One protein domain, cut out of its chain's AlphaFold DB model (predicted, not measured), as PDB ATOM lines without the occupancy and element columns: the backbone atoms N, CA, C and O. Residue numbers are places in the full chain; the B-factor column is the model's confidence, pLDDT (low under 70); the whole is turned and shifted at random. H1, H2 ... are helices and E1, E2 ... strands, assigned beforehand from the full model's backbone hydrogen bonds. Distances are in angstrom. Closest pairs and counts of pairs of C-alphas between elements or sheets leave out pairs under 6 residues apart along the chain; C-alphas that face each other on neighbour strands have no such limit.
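What this domain is: This is residues 747 to 824 of the 824 residues of the protein "Leucine rich repeat-containing protein" of Anaerocolumna xylanovorans DSM 12503 (UniProt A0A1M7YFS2). With little regular structure, a three-stranded sheet E4, E5, E6 stands beside the parallel pair E2 and E3, and H1 sits between E1 and E6; residues 812 to 824 run off as a tail. The printed part has 78 residues, 31 in one named helix and six strands: E1, E2, H1, E3, E4, E5, E6, class mixed. It is compact, radius of gyration of the C-alphas 11.7 A, spanning 34 by 28 by 21 A.

Where its parts are: E1 is residues 747 to 750, from C-alpha (30.114, -17.399, 45.242). E2 is 758 to 761, H1 770 to 777 (10.8 A long), E3 784 to 787, E4 793 to 795, E5 799 to 802 and E6 808 to 811, ending at C-alpha (24.473, -32.770, 47.775).

How they stand to each other: E4, E5, E6 form a meander, each strand antiparallel to the one before, in two hairpins: N 794 and O 801 are 2.9 A apart, N 800 and O 810 2.8 A. H1 only grazes this sheet. E2, H1, E3 form a strand-helix-strand unit, parallel strands with a helix between, its crossover right-handed; N 759 and O 784 are 2.9 A apart. In H1 every O i to N i+4 pair is within hydrogen-bond range. E1 pairs with no named strand; its closest C-alphas to H1, Tyr 749 and Phe 772, are 4.6 A apart.

The domain as a whole: The printed part has no cut and no long link. The farthest C-alphas, Thr 755 and Asn 824, are 35.4 A apart. The pLDDT is under 70 at 17 residues, among them 803 to 807 and 815 to 824.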
ATOM      1  N   MET A 747      30.046 -17.196  43.788       87.31
ATOM      2  CA  MET A 747      30.114 -17.399  45.242       87.31
ATOM      3  C   MET A 747      31.418 -18.084  45.630       87.31
ATOM      4  O   MET A 747      31.717 -19.178  45.147       87.31
ATOM      5  N   TYR A 748      32.173 -17.467  46.535       81.50
ATOM      6  CA  TYR A 748      33.509 -17.934  46.905       81.50
ATOM      7  C   TYR A 748      33.583 -18.622  48.265       81.50
ATOM      8  O   TYR A 748      34.297 -19.614  48.401       81.50
ATOM      9  N   TYR A 749      32.849 -18.126  49.265       83.25
ATOM     10  CA  TYR A 749      32.964 -18.606  50.642       83.25
ATOM     11  C   TYR A 749      31.623 -18.670  51.367       83.25
ATOM     12  O   TYR A 749      30.823 -17.737  51.301       83.25
ATOM     13  N   TYR A 750      31.431 -19.773  52.092       83.25
ATOM     14  CA  TYR A 750      30.339 -20.006  53.028       83.25
ATOM     15  C   TYR A 750      30.941 -20.471  54.353       83.25
ATOM     16  O   TYR A 750      31.745 -21.402  54.370       83.25
ATOM     17  N   SER A 751      30.569 -19.845  55.467       79.62
ATOM     18  CA  SER A 751      31.089 -20.252  56.774       79.62
ATOM     19  C   SER A 751      30.429 -21.538  57.274       79.62
ATOM     20  O   SER A 751      29.207 -21.678  57.276       79.62
ATOM     21  N   LYS A 752      31.248 -22.491  57.731       71.94
ATOM     22  CA  LYS A 752      30.784 -23.787  58.262       71.94
ATOM     23  C   LYS A 752      29.982 -23.660  59.565       71.94
ATOM     24  O   LYS A 752      29.194 -24.548  59.872       71.94
ATOM     25  N   ASP A 753      30.184 -22.573  60.310       77.19
ATOM     26  CA  ASP A 753      29.548 -22.342  61.615       77.19
ATOM     27  C   ASP A 753      28.171 -21.680  61.478       77.19
ATOM     28  O   ASP A 753      27.451 -21.512  62.463       77.19
ATOM     29  N   ARG A 754      27.782 -21.335  60.248       84.56
ATOM     30  CA  ARG A 754      26.455 -20.813  59.950       84.56
ATOM     31  C   ARG A 754      25.377 -21.819  60.319       84.56
ATOM     32  O   ARG A 754      25.479 -23.003  59.997       84.56
ATOM     33  N   THR A 755      24.328 -21.318  60.955       88.81
ATOM     34  CA  THR A 755      23.184 -22.100  61.432       88.81
ATOM     35  C   THR A 755      21.983 -22.027  60.495       88.81
ATOM     36  O   THR A 755      20.894 -22.456  60.878       88.81
ATOM     37  N   ASP A 756      22.157 -21.497  59.279       89.19
ATOM     38  CA  ASP A 756      21.085 -21.478  58.290       89.19
ATOM     39  C   ASP A 756      20.585 -22.901  58.043       89.19
ATOM     40  O   ASP A 756      21.364 -23.839  57.863       89.19
ATOM     41  N   THR A 757      19.266 -23.057  58.012       90.44
ATOM     42  CA  THR A 757      18.621 -24.324  57.651       90.44
ATOM     43  C   THR A 757      18.393 -24.434  56.144       90.44
ATOM     44  O   THR A 757      18.185 -25.536  55.626       90.44
ATOM     45  N   ILE A 758      18.468 -23.303  55.433       90.12
ATOM     46  CA  ILE A 758      18.260 -23.186  53.991       90.12
ATOM     47  C   ILE A 758      19.404 -22.377  53.380       90.12
ATOM     48  O   ILE A 758      19.572 -21.201  53.692       90.12
ATOM     49  N   LEU A 759      20.153 -22.986  52.463       91.25
ATOM     50  CA  LEU A 759      21.135 -22.275  51.652       91.25
ATOM     51  C   LEU A 759      20.436 -21.661  50.446       91.25
ATOM     52  O   LEU A 759      19.893 -22.408  49.638       91.25
ATOM     53  N   THR A 760      20.497 -20.342  50.278       91.12
ATOM     54  CA  THR A 760      19.928 -19.676  49.100       91.12
ATOM     55  C   THR A 760      21.022 -19.320  48.094       91.12
ATOM     56  O   THR A 760      21.983 -18.648  48.447       91.12
ATOM     57  N   ILE A 761      20.885 -19.784  46.850       90.19
ATOM     58  CA  ILE A 761      21.763 -19.456  45.717       90.19
ATOM     59  C   ILE A 761      21.117 -18.297  44.936       90.19
ATOM     60  O   ILE A 761      20.067 -18.542  44.341       90.19
ATOM     61  N   PRO A 762      21.684 -17.074  44.917       89.81
ATOM     62  CA  PRO A 762      21.078 -15.937  44.224       89.81
ATOM     63  C   PRO A 762      20.990 -16.095  42.703       89.81
ATOM     64  O   PRO A 762      21.829 -16.744  42.072       89.81
ATOM     65  N   SER A 763      20.033 -15.386  42.102       83.88
ATOM     66  CA  SER A 763      19.774 -15.384  40.655       83.88
ATOM     67  C   SER A 763      20.950 -14.917  39.804       83.88
ATOM     68  O   SER A 763      21.088 -15.297  38.644       83.88
ATOM     69  N   THR A 764      21.792 -14.052  40.364       86.38
ATOM     70  CA  THR A 764      22.972 -13.504  39.694       86.38
ATOM     71  C   THR A 764      24.092 -14.534  39.572       86.38
ATOM     72  O   THR A 764      24.922 -14.408  38.676       86.38
ATOM     73  N   VAL A 765      24.101 -15.577  40.412       86.12
ATOM     74  CA  VAL A 765      25.203 -16.539  40.486       86.12
ATOM     75  C   VAL A 765      25.218 -17.479  39.277       86.12
ATOM     76  O   VAL A 765      24.236 -18.165  38.972       86.12
ATOM     77  N   ASN A 766      26.376 -17.552  38.622       85.12
ATOM     78  CA  ASN A 766      26.718 -18.468  37.541       85.12
ATOM     79  C   ASN A 766      27.850 -19.446  37.857       85.12
ATOM     80  O   ASN A 766      27.946 -20.495  37.220       85.12
ATOM     81  N   GLU A 767      28.628 -19.173  38.897       81.88
ATOM     82  CA  GLU A 767      29.726 -20.024  39.321       81.88
ATOM     83  C   GLU A 767      29.754 -20.164  40.847       81.88
ATOM     84  O   GLU A 767      29.518 -19.215  41.595       81.88
ATOM     85  N   ILE A 768      30.048 -21.371  41.332       81.19
ATOM     86  CA  ILE A 768      30.229 -21.640  42.759       81.19
ATOM     87  C   ILE A 768      31.611 -22.242  42.934       81.19
ATOM     88  O   ILE A 768      31.916 -23.299  42.376       81.19
ATOM     89  N   ASN A 769      32.440 -21.558  43.711       76.69
ATOM     90  CA  ASN A 769      33.796 -21.986  43.979       76.69
ATOM     91  C   ASN A 769      33.818 -23.293  44.788       76.69
ATOM     92  O   ASN A 769      32.951 -23.540  45.628       76.69
ATOM     93  N   TYR A 770      34.856 -24.110  44.590       70.69
ATOM     94  CA  TYR A 770      35.038 -25.367  45.319       70.69
ATOM     95  C   TYR A 770      34.928 -25.179  46.835       70.69
ATOM     96  O   TYR A 770      34.310 -25.989  47.525       70.69
ATOM     97  N   ALA A 771      35.557 -24.136  47.377       69.44
ATOM     98  CA  ALA A 771      35.632 -23.950  48.818       69.44
ATOM     99  C   ALA A 771      34.256 -23.716  49.450       69.44
ATOM    100  O   ALA A 771      33.959 -24.267  50.510       69.44
ATOM    101  N   PHE A 772      33.394 -22.977  48.747       80.94
ATOM    102  CA  PHE A 772      31.993 -22.808  49.104       80.94
ATOM    103  C   PHE A 772      31.277 -24.163  49.175       80.94
ATOM    104  O   PHE A 772      30.633 -24.473  50.175       80.94
ATOM    105  N   ILE A 773      31.447 -25.006  48.150       79.50
ATOM    106  CA  ILE A 773      30.845 -26.346  48.095       79.50
ATOM    107  C   ILE A 773      31.283 -27.185  49.298       79.50
ATOM    108  O   ILE A 773      30.441 -27.779  49.970       79.50
ATOM    109  N   ASN A 774      32.585 -27.214  49.592       74.25
ATOM    110  CA  ASN A 774      33.136 -28.007  50.689       74.25
ATOM    111  C   ASN A 774      32.569 -27.588  52.057       74.25
ATOM    112  O   ASN A 774      32.267 -28.440  52.892       74.25
ATOM    113  N   ALA A 775      32.394 -26.288  52.294       76.62
ATOM    114  CA  ALA A 775      31.806 -25.804  53.540       76.62
ATOM    115  C   ALA A 775      30.315 -26.153  53.655       76.62
ATOM    116  O   ALA A 775      29.851 -26.536  54.727       76.62
ATOM    117  N   VAL A 776      29.576 -26.069  52.547       84.50
ATOM    118  CA  VAL A 776      28.137 -26.343  52.500       84.50
ATOM    119  C   VAL A 776      27.820 -27.823  52.715       84.50
ATOM    120  O   VAL A 776      26.942 -28.139  53.513       84.50
ATOM    121  N   VAL A 777      28.533 -28.747  52.058       79.38
ATOM    122  CA  VAL A 777      28.253 -30.195  52.192       79.38
ATOM    123  C   VAL A 777      28.528 -30.731  53.598       79.38
ATOM    124  O   VAL A 777      27.866 -31.673  54.028       79.38
ATOM    125  N   ASN A 778      29.473 -30.111  54.311       73.25
ATOM    126  CA  ASN A 778      29.858 -30.470  55.677       73.25
ATOM    127  C   ASN A 778      29.092 -29.676  56.755       73.25
ATOM    128  O   ASN A 778      29.323 -29.883  57.948       73.25
ATOM    129  N   ASN A 779      28.196 -28.761  56.374       81.88
ATOM    130  CA  ASN A 779      27.404 -27.998  57.332       81.88
ATOM    131  C   ASN A 779      26.247 -28.859  57.866       81.88
ATOM    132  O   ASN A 779      25.358 -29.267  57.124       81.88
ATOM    133  N   LYS A 780      26.245 -29.116  59.179       83.19
ATOM    134  CA  LYS A 780      25.256 -29.985  59.845       83.19
ATOM    135  C   LYS A 780      23.871 -29.353  60.048       83.19
ATOM    136  O   LYS A 780      22.949 -30.060  60.447       83.19
ATOM    137  N   TYR A 781      23.744 -28.039  59.874       88.06
ATOM    138  CA  TYR A 781      22.499 -27.299  60.094       88.06
ATOM    139  C   TYR A 781      21.705 -27.111  58.802       88.06
ATOM    140  O   TYR A 781      20.477 -27.074  58.856       88.06
ATOM    141  N   LEU A 782      22.390 -27.054  57.656       89.62
ATOM    142  CA  LEU A 782      21.755 -26.978  56.348       89.62
ATOM    143  C   LEU A 782      20.934 -28.241  56.075       89.62
ATOM    144  O   LEU A 782      21.456 -29.349  55.983       89.62
ATOM    145  N   GLN A 783      19.627 -28.052  55.921       88.25
ATOM    146  CA  GLN A 783      18.663 -29.117  55.631       88.25
ATOM    147  C   GLN A 783      18.169 -29.048  54.195       88.25
ATOM    148  O   GLN A 783      17.733 -30.057  53.641       88.25
ATOM    149  N   SER A 784      18.217 -27.858  53.596       89.38
ATOM    150  CA  SER A 784      17.771 -27.670  52.230       89.38
ATOM    151  C   SER A 784      18.544 -26.600  51.476       89.38
ATOM    152  O   SER A 784      19.213 -25.744  52.058       89.38
ATOM    153  N   ILE A 785      18.456 -26.670  50.156       91.75
ATOM    154  CA  ILE A 785      18.987 -25.682  49.231       91.75
ATOM    155  C   ILE A 785      17.803 -25.053  48.504       91.75
ATOM    156  O   ILE A 785      16.898 -25.742  48.031       91.75
ATOM    157  N   LYS A 786      17.829 -23.731  48.407       91.50
ATOM    158  CA  LYS A 786      16.935 -22.904  47.615       91.50
ATOM    159  C   LYS A 786      17.771 -22.224  46.542       91.50
ATOM    160  O   LYS A 786      18.859 -21.730  46.810       91.50
ATOM    161  N   VAL A 787      17.268 -22.181  45.323       86.75
ATOM    162  CA  VAL A 787      17.879 -21.397  44.252       86.75
ATOM    163  C   VAL A 787      16.906 -20.269  43.940       86.75
ATOM    164  O   VAL A 787      15.767 -20.531  43.563       86.75
ATOM    165  N   GLU A 788      17.318 -19.028  44.189       87.00
ATOM    166  CA  GLU A 788      16.625 -17.856  43.667       87.00
ATOM    167  C   GLU A 788      16.907 -17.803  42.195       87.00
ATOM    168  O   GLU A 788      18.067 -17.789  41.803       87.00
ATOM    169  N   ASP A 789      15.846 -17.760  41.413       76.44
ATOM    170  CA  ASP A 789      15.852 -17.274  40.063       76.44
ATOM    171  C   ASP A 789      17.177 -17.481  39.267       76.44
ATOM    172  O   ASP A 789      17.697 -16.538  38.681       76.44
ATOM    173  N   SER A 790      17.759 -18.695  39.268       71.00
ATOM    174  CA  SER A 790      19.042 -19.017  38.611       71.00
ATOM    175  C   SER A 790      18.883 -20.138  37.571       71.00
ATOM    176  O   SER A 790      18.224 -21.146  37.778       71.00
ATOM    177  N   LYS A 791      19.454 -19.902  36.391       69.25
ATOM    178  CA  LYS A 791      19.362 -20.662  35.154       69.25
ATOM    179  C   LYS A 791      20.604 -21.553  35.191       69.25
ATOM    180  O   LYS A 791      20.846 -22.221  34.222       69.25
ATOM    181  N   ASN A 792      21.547 -21.367  36.136       73.06
ATOM    182  CA  ASN A 792      22.912 -21.917  36.083       73.06
ATOM    183  C   ASN A 792      22.923 -23.101  37.014       73.06
ATOM    184  O   ASN A 792      23.628 -24.079  36.781       73.06
ATOM    185  N   PHE A 793      22.108 -22.988  38.059       78.62
ATOM    186  CA  PHE A 793      21.935 -23.958  39.095       78.62
ATOM    187  C   PHE A 793      20.464 -24.317  39.234       78.62
ATOM    188  O   PHE A 793      19.577 -23.498  39.038       78.62
ATOM    189  N   SER A 794      20.214 -25.566  39.591       83.38
ATOM    190  CA  SER A 794      18.904 -26.062  39.998       83.38
ATOM    191  C   SER A 794      19.076 -26.918  41.242       83.38
ATOM    192  O   SER A 794      20.176 -27.405  41.514       83.38
ATOM    193  N   THR A 795      18.007 -27.108  42.010       82.19
ATOM    194  CA  THR A 795      18.045 -27.941  43.210       82.19
ATOM    195  C   THR A 795      16.818 -28.835  43.327       82.19
ATOM    196  O   THR A 795      15.725 -28.443  42.930       82.19
ATOM    197  N   ASP A 796      17.001 -30.040  43.873       82.25
ATOM    198  CA  ASP A 796      15.905 -30.935  44.277       82.25
ATOM    199  C   ASP A 796      15.497 -30.758  45.753       82.25
ATOM    200  O   ASP A 796      14.732 -31.556  46.296       82.25
ATOM    201  N   GLY A 797      16.026 -29.717  46.402       84.56
ATOM    202  CA  GLY A 797      15.855 -29.420  47.816       84.56
ATOM    203  C   GLY A 797      17.043 -29.852  48.668       84.56
ATOM    204  O   GLY A 797      17.297 -29.201  49.667       84.56
ATOM    205  N   THR A 798      17.818 -30.874  48.285       85.19
ATOM    206  CA  THR A 798      19.010 -31.315  49.053       85.19
ATOM    207  C   THR A 798      20.284 -31.394  48.218       85.19
ATOM    208  O   THR A 798      21.383 -31.415  48.766       85.19
ATOM    209  N   ALA A 799      20.159 -31.419  46.894       86.00
ATOM    210  CA  ALA A 799      21.255 -31.420  45.942       86.00
ATOM    211  C   ALA A 799      21.199 -30.199  45.026       86.00
ATOM    212  O   ALA A 799      20.116 -29.739  44.670       86.00
ATOM    213  N   LEU A 800      22.367 -29.695  44.632       85.00
ATOM    214  CA  LEU A 800      22.547 -28.648  43.634       85.00
ATOM    215  C   LEU A 800      23.120 -29.255  42.347       85.00
ATOM    216  O   LEU A 800      24.069 -30.041  42.380       85.00
ATOM    217  N   TYR A 801      22.580 -28.865  41.199       79.00
ATOM    218  CA  TYR A 801      22.976 -29.328  39.867       79.00
ATOM    219  C   TYR A 801      23.291 -28.126  38.978       79.00
ATOM    220  O   TYR A 801      22.655 -27.089  39.153       79.00
ATOM    221  N   ASN A 802      24.191 -28.255  37.992       72.06
ATOM    222  CA  ASN A 802      24.262 -27.230  36.940       72.06
ATOM    223  C   ASN A 802      23.017 -27.240  36.056       72.06
ATOM    224  O   ASN A 802      22.201 -28.171  36.097       72.06
ATOM    225  N   TYR A 803      22.934 -26.229  35.194       56.28
ATOM    226  CA  TYR A 803      22.049 -26.167  34.046       56.28
ATOM    227  C   TYR A 803      22.297 -27.335  33.094       56.28
ATOM    228  O   TYR A 803      23.152 -27.307  32.210       56.28
ATOM    229  N   ALA A 804      21.653 -28.432  33.482       45.31
ATOM    230  CA  ALA A 804      21.154 -29.563  32.728       45.31
ATOM    231  C   ALA A 804      20.590 -30.660  33.617       45.31
ATOM    232  O   ALA A 804      19.924 -31.579  33.140       45.31
ATOM    233  N   GLY A 805      20.849 -30.607  34.925       47.47
ATOM    234  CA  GLY A 805      20.577 -31.754  35.785       47.47
ATOM    235  C   GLY A 805      21.416 -32.993  35.415       47.47
ATOM    236  O   GLY A 805      21.283 -34.039  36.038       47.47
ATOM    237  N   ASN A 806      22.306 -32.905  34.422       55.47
ATOM    238  CA  ASN A 806      23.158 -34.022  34.009       55.47
ATOM    239  C   ASN A 806      24.397 -34.172  34.880       55.47
ATOM    240  O   ASN A 806      25.052 -35.213  34.827       55.47
ATOM    241  N   LYS A 807      24.746 -33.128  35.639       60.38
ATOM    242  CA  LYS A 807      25.933 -33.094  36.481       60.38
ATOM    243  C   LYS A 807      25.554 -32.556  37.856       60.38
ATOM    244  O   LYS A 807      25.221 -31.384  38.015       60.38
ATOM    245  N   LEU A 808      25.575 -33.450  38.840       76.31
ATOM    246  CA  LEU A 808      25.494 -33.093  40.253       76.31
ATOM    247  C   LEU A 808      26.689 -32.189  40.588       76.31
ATOM    248  O   LEU A 808      27.826 -32.587  40.332       76.31
ATOM    249  N   TYR A 809      26.427 -30.988  41.113       72.56
ATOM    250  CA  TYR A 809      27.466 -30.118  41.673       72.56
ATOM    251  C   TYR A 809      27.836 -30.612  43.067       72.56
ATOM    252  O   TYR A 809      28.988 -30.966  43.303       72.56
ATOM    253  N   PHE A 810      26.848 -30.704  43.961       79.62
ATOM    254  CA  PHE A 810      26.995 -31.310  45.284       79.62
ATOM    255  C   PHE A 810      25.639 -31.660  45.896       79.62
ATOM    256  O   PHE A 810      24.601 -31.183  45.440       79.62
ATOM    257  N   LYS A 811      25.647 -32.464  46.957       85.06
ATOM    258  CA  LYS A 811      24.473 -32.770  47.775       85.06
ATOM    259  C   LYS A 811      24.811 -32.619  49.251       85.06
ATOM    260  O   LYS A 811      25.905 -32.988  49.673       85.06
ATOM    261  N   LEU A 812      23.884 -32.051  50.020       83.12
ATOM    262  CA  LEU A 812      24.035 -31.895  51.465       83.12
ATOM    263  C   LEU A 812      24.225 -33.271  52.123       83.12
ATOM    264  O   LEU A 812      23.444 -34.192  51.873       83.12
ATOM    265  N   GLY A 813      25.260 -33.406  52.957       72.88
ATOM    266  CA  GLY A 813      25.563 -34.632  53.698       72.88
ATOM    267  C   GLY A 813      26.345 -35.717  52.941       72.88
ATOM    268  O   GLY A 813      26.641 -36.751  53.541       72.88
ATOM    269  N   ASP A 814      26.705 -35.518  51.668       75.12
ATOM    270  CA  ASP A 814      27.574 -36.460  50.946       75.12
ATOM    271  C   ASP A 814      29.026 -36.372  51.465       75.12
ATOM    272  O   ASP A 814      29.618 -35.294  51.516       75.12
ATOM    273  N   THR A 815      29.624 -37.518  51.819       57.50
ATOM    274  CA  THR A 815      31.014 -37.619  52.318       57.50
ATOM    275  C   THR A 815      32.032 -38.063  51.258       57.50
ATOM    276  O   THR A 815      33.237 -37.942  51.478       57.50
ATOM    277  N   GLU A 816      31.582 -38.559  50.096       47.94
ATOM    278  CA  GLU A 816      32.446 -38.989  48.986       47.94
ATOM    279  C   GLU A 816      32.372 -38.016  47.801       47.94
ATOM    280  O   GLU A 816      31.355 -37.863  47.129       47.94
ATOM    281  N   TYR A 817      33.502 -37.368  47.522       50.53
ATOM    282  CA  TYR A 817      33.642 -36.348  46.487       50.53
ATOM    283  C   TYR A 817      33.594 -36.939  45.060       50.53
ATOM    284  O   TYR A 817      34.361 -37.851  44.728       50.53
ATOM    285  N   LEU A 818      32.777 -36.373  44.159       44.69
ATOM    286  CA  LEU A 818      32.787 -36.704  42.725       44.69
ATOM    287  C   LEU A 818      34.030 -36.111  42.035       44.69
ATOM    288  O   LEU A 818      33.977 -35.073  41.378       44.69
ATOM    289  N   LYS A 819      35.163 -36.824  42.103       39.28
ATOM    290  CA  LYS A 819      36.397 -36.524  41.336       39.28
ATOM    291  C   LYS A 819      36.189 -36.385  39.813       39.28
ATOM    292  O   LYS A 819      37.084 -35.910  39.123       39.28
ATOM    293  N   SER A 820      35.039 -36.798  39.272       36.88
ATOM    294  CA  SER A 820      34.723 -36.789  37.837       36.88
ATOM    295  C   SER A 820      34.238 -35.442  37.287       36.88
ATOM    296  O   SER A 820      34.101 -35.306  36.074       36.88
ATOM    297  N   VAL A 821      33.972 -34.437  38.131       40.34
ATOM    298  CA  VAL A 821      33.474 -33.132  37.655       40.34
ATOM    299  C   VAL A 821      34.590 -32.281  37.032       40.34
ATOM    300  O   VAL A 821      34.296 -31.477  36.150       40.34
ATOM    301  N   PHE A 822      35.857 -32.509  37.387       44.88
ATOM    302  CA  PHE A 822      36.961 -31.602  37.036       44.88
ATOM    303  C   PHE A 822      38.122 -32.265  36.281       44.88
ATOM    304  O   PHE A 822      39.166 -31.651  36.094       44.88
ATOM    305  N   SER A 823      37.957 -33.507  35.813       28.86
ATOM    306  CA  SER A 823      38.880 -34.102  34.844       28.86
ATOM    307  C   SER A 823      38.461 -33.721  33.424       28.86
ATOM    308  O   SER A 823      37.748 -34.482  32.770       28.86
ATOM    309  N   ASN A 824      38.894 -32.548  32.973       26.16
ATOM    310  CA  ASN A 824      39.211 -32.294  31.569       26.16
ATOM    311  C   ASN A 824      40.569 -31.607  31.522       26.16
ATOM    312  O   ASN A 824      40.654 -30.478  32.048       26.16
TER     313      ASN A 824